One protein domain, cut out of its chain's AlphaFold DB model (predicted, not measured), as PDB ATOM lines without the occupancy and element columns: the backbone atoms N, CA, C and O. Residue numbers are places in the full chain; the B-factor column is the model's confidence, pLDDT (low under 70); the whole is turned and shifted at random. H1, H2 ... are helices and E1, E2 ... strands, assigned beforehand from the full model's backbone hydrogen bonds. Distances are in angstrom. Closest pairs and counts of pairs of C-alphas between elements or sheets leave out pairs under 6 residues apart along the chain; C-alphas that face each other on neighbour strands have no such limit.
ATOM      1  N   ASP A   6      86.234 117.737 137.675       67.94
ATOM      2  CA  ASP A   6      87.682 117.490 137.755       67.94
ATOM      3  C   ASP A   6      88.091 116.303 136.865       67.94
ATOM      4  O   ASP A   6      89.060 116.388 136.111       67.94
ATOM      5  N   THR A   7      87.282 115.236 136.854       71.94
ATOM      6  CA  THR A   7      87.436 114.095 135.936       71.94
ATOM      7  C   THR A   7      87.348 114.530 134.471       71.94
ATOM      8  O   THR A   7      88.092 114.022 133.636       71.94
ATOM      9  N   TYR A   8      86.482 115.495 134.140       73.75
ATOM     10  CA  TYR A   8      86.377 116.062 132.792       73.75
ATOM     11  C   TYR A   8      87.653 116.814 132.376       73.75
ATOM     12  O   TYR A   8      88.120 116.664 131.246       73.75
ATOM     13  N   MET A   9      88.228 117.616 133.281       78.25
ATOM     14  CA  MET A   9      89.468 118.362 133.027       78.25
ATOM     15  C   MET A   9      90.669 117.429 132.829       78.25
ATOM     16  O   MET A   9      91.482 117.668 131.938       78.25
ATOM     17  N   ASP A  10      90.761 116.352 133.611       78.19
ATOM     18  CA  ASP A  10      91.816 115.343 133.472       78.19
ATOM     19  C   ASP A  10      91.654 114.514 132.187       78.19
ATOM     20  O   ASP A  10      92.594 114.382 131.401       78.19
ATOM     21  N   ALA A  11      90.430 114.065 131.879       80.06
ATOM     22  CA  ALA A  11      90.123 113.295 130.673       80.06
ATOM     23  C   ALA A  11      90.577 113.993 129.377       80.06
ATOM     24  O   ALA A  11      91.015 113.320 128.440       80.06
ATOM     25  N   LEU A  12      90.521 115.330 129.318       81.75
ATOM     26  CA  LEU A  12      90.989 116.117 128.172       81.75
ATOM     27  C   LEU A  12      92.503 116.008 127.920       81.75
ATOM     28  O   LEU A  12      92.912 116.083 126.761       81.75
ATOM     29  N   GLN A  13      93.326 115.797 128.952       84.56
ATOM     30  CA  GLN A  13      94.792 115.753 128.830       84.56
ATOM     31  C   GLN A  13      95.282 114.538 128.028       84.56
ATOM     32  O   GLN A  13      96.317 114.590 127.364       84.56
ATOM     33  N   PHE A  14      94.524 113.438 128.042       82.50
ATOM     34  CA  PHE A  14      94.891 112.209 127.339       82.50
ATOM     35  C   PHE A  14      94.730 112.311 125.813       82.50
ATOM     36  O   PHE A  14      95.381 111.549 125.080       82.50
ATOM     37  N   PHE A  15      93.884 113.230 125.327       87.38
ATOM     38  CA  PHE A  15      93.588 113.396 123.904       87.38
ATOM     39  C   PHE A  15      94.725 114.122 123.165       87.38
ATOM     40  O   PHE A  15      95.115 115.218 123.561       87.38
ATOM     41  N   PRO A  16      95.217 113.586 122.032       87.25
ATOM     42  CA  PRO A  16      96.214 114.277 121.223       87.25
ATOM     43  C   PRO A  16      95.656 115.574 120.611       87.25
ATOM     44  O   PRO A  16      94.530 115.603 120.096       87.25
ATOM     45  N   THR A  17      96.476 116.629 120.623       86.44
ATOM     46  CA  THR A  17      96.110 117.982 120.171       86.44
ATOM     47  C   THR A  17      95.820 118.020 118.670       86.44
ATOM     48  O   THR A  17      94.669 118.187 118.281       86.44
ATOM     49  N   ASP A  18      96.818 117.753 117.826       86.75
ATOM     50  CA  ASP A  18      96.720 117.831 116.354       86.75
ATOM     51  C   ASP A  18      96.396 116.458 115.739       86.75
ATOM     52  O   ASP A  18      97.175 115.870 114.990       86.75
ATOM     53  N   SER A  19      95.260 115.886 116.128       89.38
ATOM     54  CA  SER A  19      94.758 114.598 115.615       89.38
ATOM     55  C   SER A  19      93.516 114.746 114.733       89.38
ATOM     56  O   SER A  19      92.830 113.765 114.455       89.38
ATOM     57  N   ASP A  20      93.229 115.962 114.269       93.00
ATOM     58  CA  ASP A  20      92.005 116.285 113.528       93.00
ATOM     59  C   ASP A  20      91.936 115.625 112.142       93.00
ATOM     60  O   ASP A  20      90.849 115.460 111.585       93.00
ATOM     61  N   VAL A  21      93.085 115.224 111.591       92.94
ATOM     62  CA  VAL A  21      93.190 114.476 110.335       92.94
ATOM     63  C   VAL A  21      94.098 113.267 110.530       92.94
ATOM     64  O   VAL A  21      95.218 113.403 111.023       92.94
ATOM     65  N   LEU A  22      93.634 112.100 110.091       92.75
ATOM     66  CA  LEU A  22      94.435 110.884 109.967       92.75
ATOM     67  C   LEU A  22      94.511 110.492 108.492       92.75
ATOM     68  O   LEU A  22      93.502 110.518 107.789       92.75
ATOM     69  N   GLU A  23      95.694 110.123 108.016       91.88
ATOM     70  CA  GLU A  23      95.816 109.454 106.722       91.88
ATOM     71  C   GLU A  23      95.611 107.947 106.914       91.88
ATOM     72  O   GLU A  23      96.056 107.360 107.899       91.88
ATOM     73  N   VAL A  24      94.886 107.342 105.983       91.62
ATOM     74  CA  VAL A  24      94.719 105.897 105.809       91.62
ATOM     75  C   VAL A  24      94.699 105.610 104.311       91.62
ATOM     76  O   VAL A  24      94.634 106.531 103.493       91.62
ATOM     77  N   GLU A  25      94.752 104.345 103.915       89.12
ATOM     78  CA  GLU A  25      94.754 103.974 102.496       89.12
ATOM     79  C   GLU A  25      93.495 104.465 101.762       89.12
ATOM     80  O   GLU A  25      93.577 105.007 100.661       89.12
ATOM     81  N   LYS A  26      92.335 104.398 102.429       85.38
ATOM     82  CA  LYS A  26      91.037 104.880 101.915       85.38
ATOM     83  C   LYS A  26      90.920 106.409 101.825       85.38
ATOM     84  O   LYS A  26      89.889 106.923 101.396       85.38
ATOM     85  N   GLY A  27      91.951 107.153 102.231       89.19
ATOM     86  CA  GLY A  27      92.016 108.610 102.139       89.19
ATOM     87  C   GLY A  27      92.272 109.298 103.479       89.19
ATOM     88  O   GLY A  27      92.868 108.743 104.398       89.19
ATOM     89  N   ARG A  28      91.848 110.559 103.590       93.25
ATOM     90  CA  ARG A  28      92.079 111.393 104.780       93.25
ATOM     91  C   ARG A  28      90.830 111.398 105.654       93.25
ATOM     92  O   ARG A  28      89.825 111.989 105.270       93.25
ATOM     93  N   ALA A  29      90.889 110.732 106.799       93.69
ATOM     94  CA  ALA A  29      89.812 110.712 107.779       93.69
ATOM     95  C   ALA A  29      89.821 112.008 108.605       93.69
ATOM     96  O   ALA A  29      90.871 112.422 109.095       93.69
ATOM     97  N   PHE A  30      88.655 112.629 108.781       94.94
ATOM     98  CA  PHE A  30      88.479 113.882 109.523       94.94
ATOM     99  C   PHE A  30      87.794 113.636 110.864       94.94
ATOM    100  O   PHE A  30      86.817 112.891 110.927       94.94
ATOM    101  N   LEU A  31      88.283 114.270 111.928       95.00
ATOM    102  CA  LEU A  31      87.686 114.206 113.258       95.00
ATOM    103  C   LEU A  31      86.345 114.956 113.298       95.00
ATOM    104  O   LEU A  31      86.254 116.116 112.907       95.00
ATOM    105  N   VAL A  32      85.319 114.302 113.842       94.50
ATOM    106  CA  VAL A  32      83.969 114.855 114.035       94.50
ATOM    107  C   VAL A  32      83.714 115.238 115.493       94.50
ATOM    108  O   VAL A  32      83.145 116.292 115.763       94.50
ATOM    109  N   LYS A  33      84.100 114.383 116.451       93.00
ATOM    110  CA  LYS A  33      83.888 114.615 117.894       93.00
ATOM    111  C   LYS A  33      84.887 113.841 118.761       93.00
ATOM    112  O   LYS A  33      85.301 112.736 118.404       93.00
ATOM    113  N   LYS A  34      85.213 114.403 119.930       93.56
ATOM    114  CA  LYS A  34      85.949 113.744 121.024       93.56
ATOM    115  C   LYS A  34      84.931 113.345 122.105       93.56
ATOM    116  O   LYS A  34      84.221 114.207 122.616       93.56
ATOM    117  N   ASP A  35      84.815 112.055 122.409       90.75
ATOM    118  CA  ASP A  35      83.992 111.513 123.499       90.75
ATOM    119  C   ASP A  35      84.899 111.271 124.711       90.75
ATOM    120  O   ASP A  35      85.572 110.243 124.818       90.75
ATOM    121  N   ILE A  36      84.935 112.267 125.595       87.69
ATOM    122  CA  ILE A  36      85.803 112.303 126.778       87.69
ATOM    123  C   ILE A  36      85.413 111.280 127.849       87.69
ATOM    124  O   ILE A  36      86.261 110.906 128.649       87.69
ATOM    125  N   PHE A  37      84.168 110.786 127.841       84.81
ATOM    126  CA  PHE A  37      83.688 109.791 128.808       84.81
ATOM    127  C   PHE A  37      84.060 108.362 128.407       84.81
ATOM    128  O   PHE A  37      84.108 107.476 129.253       84.81
ATOM    129  N   ARG A  38      84.286 108.124 127.108       85.69
ATOM    130  CA  ARG A  38      84.667 106.811 126.558       85.69
ATOM    131  C   ARG A  38      86.106 106.747 126.050       85.69
ATOM    132  O   ARG A  38      86.501 105.718 125.513       85.69
ATOM    133  N   ASN A  39      86.859 107.846 126.139       89.81
ATOM    134  CA  ASN A  39      88.188 107.994 125.534       89.81
ATOM    135  C   ASN A  39      88.196 107.632 124.028       89.81
ATOM    136  O   ASN A  39      89.150 107.042 123.512       89.81
ATOM    137  N   LEU A  40      87.116 107.997 123.323       92.31
ATOM    138  CA  LEU A  40      86.922 107.727 121.896       92.31
ATOM    139  C   LEU A  40      86.999 109.009 121.063       92.31
ATOM    140  O   LEU A  40      86.520 110.075 121.449       92.31
ATOM    141  N   MET A  41      87.544 108.887 119.862       93.19
ATOM    142  CA  MET A  41      87.594 109.927 118.844       93.19
ATOM    143  C   MET A  41      86.886 109.408 117.597       93.19
ATOM    144  O   MET A  41      87.165 108.309 117.126       93.19
ATOM    145  N   TRP A  42      85.927 110.174 117.090       94.38
ATOM    146  CA  TRP A  42      85.053 109.728 116.009       94.38
ATOM    147  C   TRP A  42      85.448 110.401 114.708       94.38
ATOM    148  O   TRP A  42      85.381 111.626 114.614       94.38
ATOM    149  N   TYR A  43      85.816 109.604 113.710       94.00
ATOM    150  CA  TYR A  43      86.289 110.081 112.415       94.00
ATOM    151  C   TYR A  43      85.299 109.771 111.293       94.00
ATOM    152  O   TYR A  43      84.559 108.797 111.372       94.00
ATOM    153  N   THR A  44      85.312 110.556 110.223       93.50
ATOM    154  CA  THR A  44      84.603 110.262 108.965       93.50
ATOM    155  C   THR A  44      85.583 110.253 107.805       93.50
ATOM    156  O   THR A  44      86.451 111.123 107.719       93.50
ATOM    157  N   LEU A  45      85.429 109.289 106.900       92.06
ATOM    158  CA  LEU A  45      86.184 109.215 105.651       92.06
ATOM    159  C   LEU A  45      85.524 110.075 104.555       92.06
ATOM    160  O   LEU A  45      84.343 110.404 104.656       92.06
ATOM    161  N   PRO A  46      86.256 110.457 103.493       89.38
ATOM    162  CA  PRO A  46      85.680 111.209 102.378       89.38
ATOM    163  C   PRO A  46      84.818 110.325 101.460       89.38
ATOM    164  O   PRO A  46      84.028 110.850 100.681       89.38
ATOM    165  N   ASP A  47      84.962 108.998 101.552       85.19
ATOM    166  CA  ASP A  47      84.183 108.014 100.793       85.19
ATOM    167  C   ASP A  47      82.751 107.823 101.331       85.19
ATOM    168  O   ASP A  47      81.872 107.341 100.614       85.19
ATOM    169  N   SER A  48      82.500 108.176 102.597       85.25
ATOM    170  CA  SER A  48      81.282 107.791 103.300       85.25
ATOM    171  C   SER A  48      81.015 108.636 104.547       85.25
ATOM    172  O   SER A  48      81.900 108.955 105.332       85.25
ATOM    173  N   ASN A  49      79.737 108.917 104.820       87.56
ATOM    174  CA  ASN A  49      79.315 109.602 106.052       87.56
ATOM    175  C   ASN A  49      79.369 108.693 107.307       87.56
ATOM    176  O   ASN A  49      78.796 109.019 108.345       87.56
ATOM    177  N   LYS A  50      80.007 107.519 107.225       90.31
ATOM    178  CA  LYS A  50      80.106 106.588 108.354       90.31
ATOM    179  C   LYS A  50      81.048 107.174 109.404       90.31
ATOM    180  O   LYS A  50      82.149 107.605 109.076       90.31
ATOM    181  N   GLN A  51      80.607 107.185 110.662       91.06
ATOM    182  CA  GLN A  51      81.451 107.593 111.782       91.06
ATOM    183  C   GLN A  51      82.187 106.369 112.336       91.06
ATOM    184  O   GLN A  51      81.558 105.392 112.740       91.06
ATOM    185  N   TYR A  52      83.510 106.448 112.367       90.56
ATOM    186  CA  TYR A  52      84.434 105.417 112.815       90.56
ATOM    187  C   TYR A  52      84.939 105.784 114.222       90.56
ATOM    188  O   TYR A  52      85.699 106.749 114.349       90.56
ATOM    189  N   PRO A  53      84.507 105.085 115.289       93.19
ATOM    190  CA  PRO A  53      85.039 105.294 116.631       93.19
ATOM    191  C   PRO A  53      86.430 104.655 116.758       93.19
ATOM    192  O   PRO A  53      86.602 103.458 116.526       93.19
ATOM    193  N   LEU A  54      87.417 105.457 117.151       92.19
ATOM    194  CA  LEU A  54      88.794 105.043 117.430       92.19
ATOM    195  C   LEU A  54      89.131 105.344 118.893       92.19
ATOM    196  O   LEU A  54      88.705 106.374 119.419       92.19
ATOM    197  N   THR A  55      89.927 104.502 119.547       92.56
ATOM    198  CA  THR A  55      90.497 104.838 120.863       92.56
ATOM    199  C   THR A  55      91.604 105.883 120.721       92.56
ATOM    200  O   THR A  55      92.241 106.005 119.672       92.56
ATOM    201  N   ILE A  56      91.882 106.616 121.804       90.94
ATOM    202  CA  ILE A  56      93.041 107.523 121.893       90.94
ATOM    203  C   ILE A  56      94.355 106.812 121.505       90.94
ATOM    204  O   ILE A  56      95.221 107.422 120.877       90.94
ATOM    205  N   GLU A  57      94.506 105.533 121.856       90.69
ATOM    206  CA  GLU A  57      95.689 104.727 121.533       90.69
ATOM    207  C   GLU A  57      95.798 104.433 120.035       90.69
ATOM    208  O   GLU A  57      96.841 104.714 119.443       90.69
ATOM    209  N   SER A  58      94.714 103.980 119.390       90.31
ATOM    210  CA  SER A  58      94.682 103.777 117.937       90.31
ATOM    211  C   SER A  58      94.974 105.077 117.186       90.31
ATOM    212  O   SER A  58      95.750 105.074 116.236       90.31
ATOM    213  N   VAL A  59      94.446 106.219 117.644       91.69
ATOM    214  CA  VAL A  59      94.755 107.538 117.059       91.69
ATOM    215  C   VAL A  59      96.245 107.879 117.184       91.69
ATOM    216  O   VAL A  59      96.848 108.344 116.215       91.69
ATOM    217  N   LYS A  60      96.868 107.629 118.344       91.44
ATOM    218  CA  LYS A  60      98.313 107.845 118.555       91.44
ATOM    219  C   LYS A  60      99.157 106.922 117.663       91.44
ATOM    220  O   LYS A  60     100.087 107.410 117.024       91.44
ATOM    221  N   LYS A  61      98.793 105.638 117.558       90.88
ATOM    222  CA  LYS A  61      99.422 104.628 116.683       90.88
ATOM    223  C   LYS A  61      99.343 105.033 115.207       90.88
ATOM    224  O   LYS A  61     100.379 105.172 114.563       90.88
ATOM    225  N   ILE A  62      98.145 105.335 114.699       90.94
ATOM    226  CA  ILE A  62      97.926 105.771 113.309       90.94
ATOM    227  C   ILE A  62      98.685 107.078 113.023       90.94
ATOM    228  O   ILE A  62      99.287 107.226 111.962       90.94
ATOM    229  N   LYS A  63      98.723 108.034 113.964       91.69
ATOM    230  CA  LYS A  63      99.493 109.279 113.793       91.69
ATOM    231  C   LYS A  63     101.013 109.041 113.772       91.69
ATOM    232  O   LYS A  63     101.705 109.739 113.034       91.69
ATOM    233  N   ALA A  64     101.527 108.071 114.530       91.75
ATOM    234  CA  ALA A  64     102.932 107.662 114.455       91.75
ATOM    235  C   ALA A  64     103.254 107.014 113.095       91.75
ATOM    236  O   ALA A  64     104.164 107.475 112.412       91.75
ATOM    237  N   GLN A  65     102.439 106.057 112.642       91.44
ATOM    238  CA  GLN A  65     102.588 105.409 111.331       91.44
ATOM    239  C   GLN A  65     102.535 106.424 110.176       91.44
ATOM    240  O   GLN A  65     103.397 106.421 109.301       91.44
ATOM    241  N   ASN A  66     101.609 107.385 110.228       91.88
ATOM    242  CA  ASN A  66     101.524 108.458 109.234       91.88
ATOM    243  C   ASN A  66     102.754 109.381 109.227       91.88
ATOM    244  O   ASN A  66     103.116 109.908 108.177       91.88
ATOM    245  N   ARG A  67     103.433 109.562 110.369       90.44
ATOM    246  CA  ARG A  67     104.715 110.288 110.441       90.44
ATOM    247  C   ARG A  67     105.861 109.498 109.798       90.44
ATOM    248  O   ARG A  67     106.788 110.110 109.277       90.44
ATOM    249  N   GLU A  68     105.777 108.173 109.805       92.31
ATOM    250  CA  GLU A  68     106.681 107.251 109.102       92.31
ATOM    251  C   GLU A  68     106.302 107.071 107.615       92.31
ATOM    252  O   GLU A  68     106.998 106.378 106.877       92.31
ATOM    253  N   GLY A  69     105.217 107.706 107.151       88.06
ATOM    254  CA  GLY A  69     104.696 107.582 105.783       88.06
ATOM    255  C   GLY A  69     103.867 106.316 105.532       88.06
ATOM    256  O   GLY A  69     103.425 106.088 104.406       88.06
TER     257      GLY A  69
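This is residues 6 to 69 of the 220 residues of an uncharacterized protein of Chitinophagaceae bacterium (UniProt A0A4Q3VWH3). A strongly twisted, curled sheet of four strands has helix H2 packed on it, mostly at edge strand E1, while H1 lies off the sheet, away from H2. The 64 printed residues run H1 E1 E2 E3 E4 H2; the strands form a meander, each the antiparallel neighbour of the one before. The class is mixed, and the whole is compact, radius of gyration of the C-alphas 12.0 A, and flat, 38 by 28 by 14 A.

Start at E2, residues 27 to 35, which bends by 54 degrees at residue 32. In its hairpin with E1, residues 21 to 24, N 22 and O 29 are 3.0 A apart. In its hairpin with E3, residues 40 to 45, N 32 and O 42 are 2.8 A apart. E3 and E4, residues 48 to 55, form a hairpin with N 43 and O 52 2.9 A apart. H2, residues 56 to 67, is on the sheet; its closest C-alphas to E1 are Asn 66 and Glu 23, 6.3 A. H1, residues 6 to 13, is not on it and is apart from H2. Every O i to N i+4 pair is within hydrogen-bond range in H2, 3 of 4 in H1.

Find H1's first C-alpha, 6, at (87.682, 117.490, 137.755). E2 spans 23.0 A, E4 20.1 A; H2, 16.6 A, ends at C-alpha 67, (104.715, 110.288, 110.441).

The C-alphas farthest apart, Asp 6 and Glu 25, are 38.4 A apart. The printed part has no cut and no long link; residue 6 is under 70 in pLDDT.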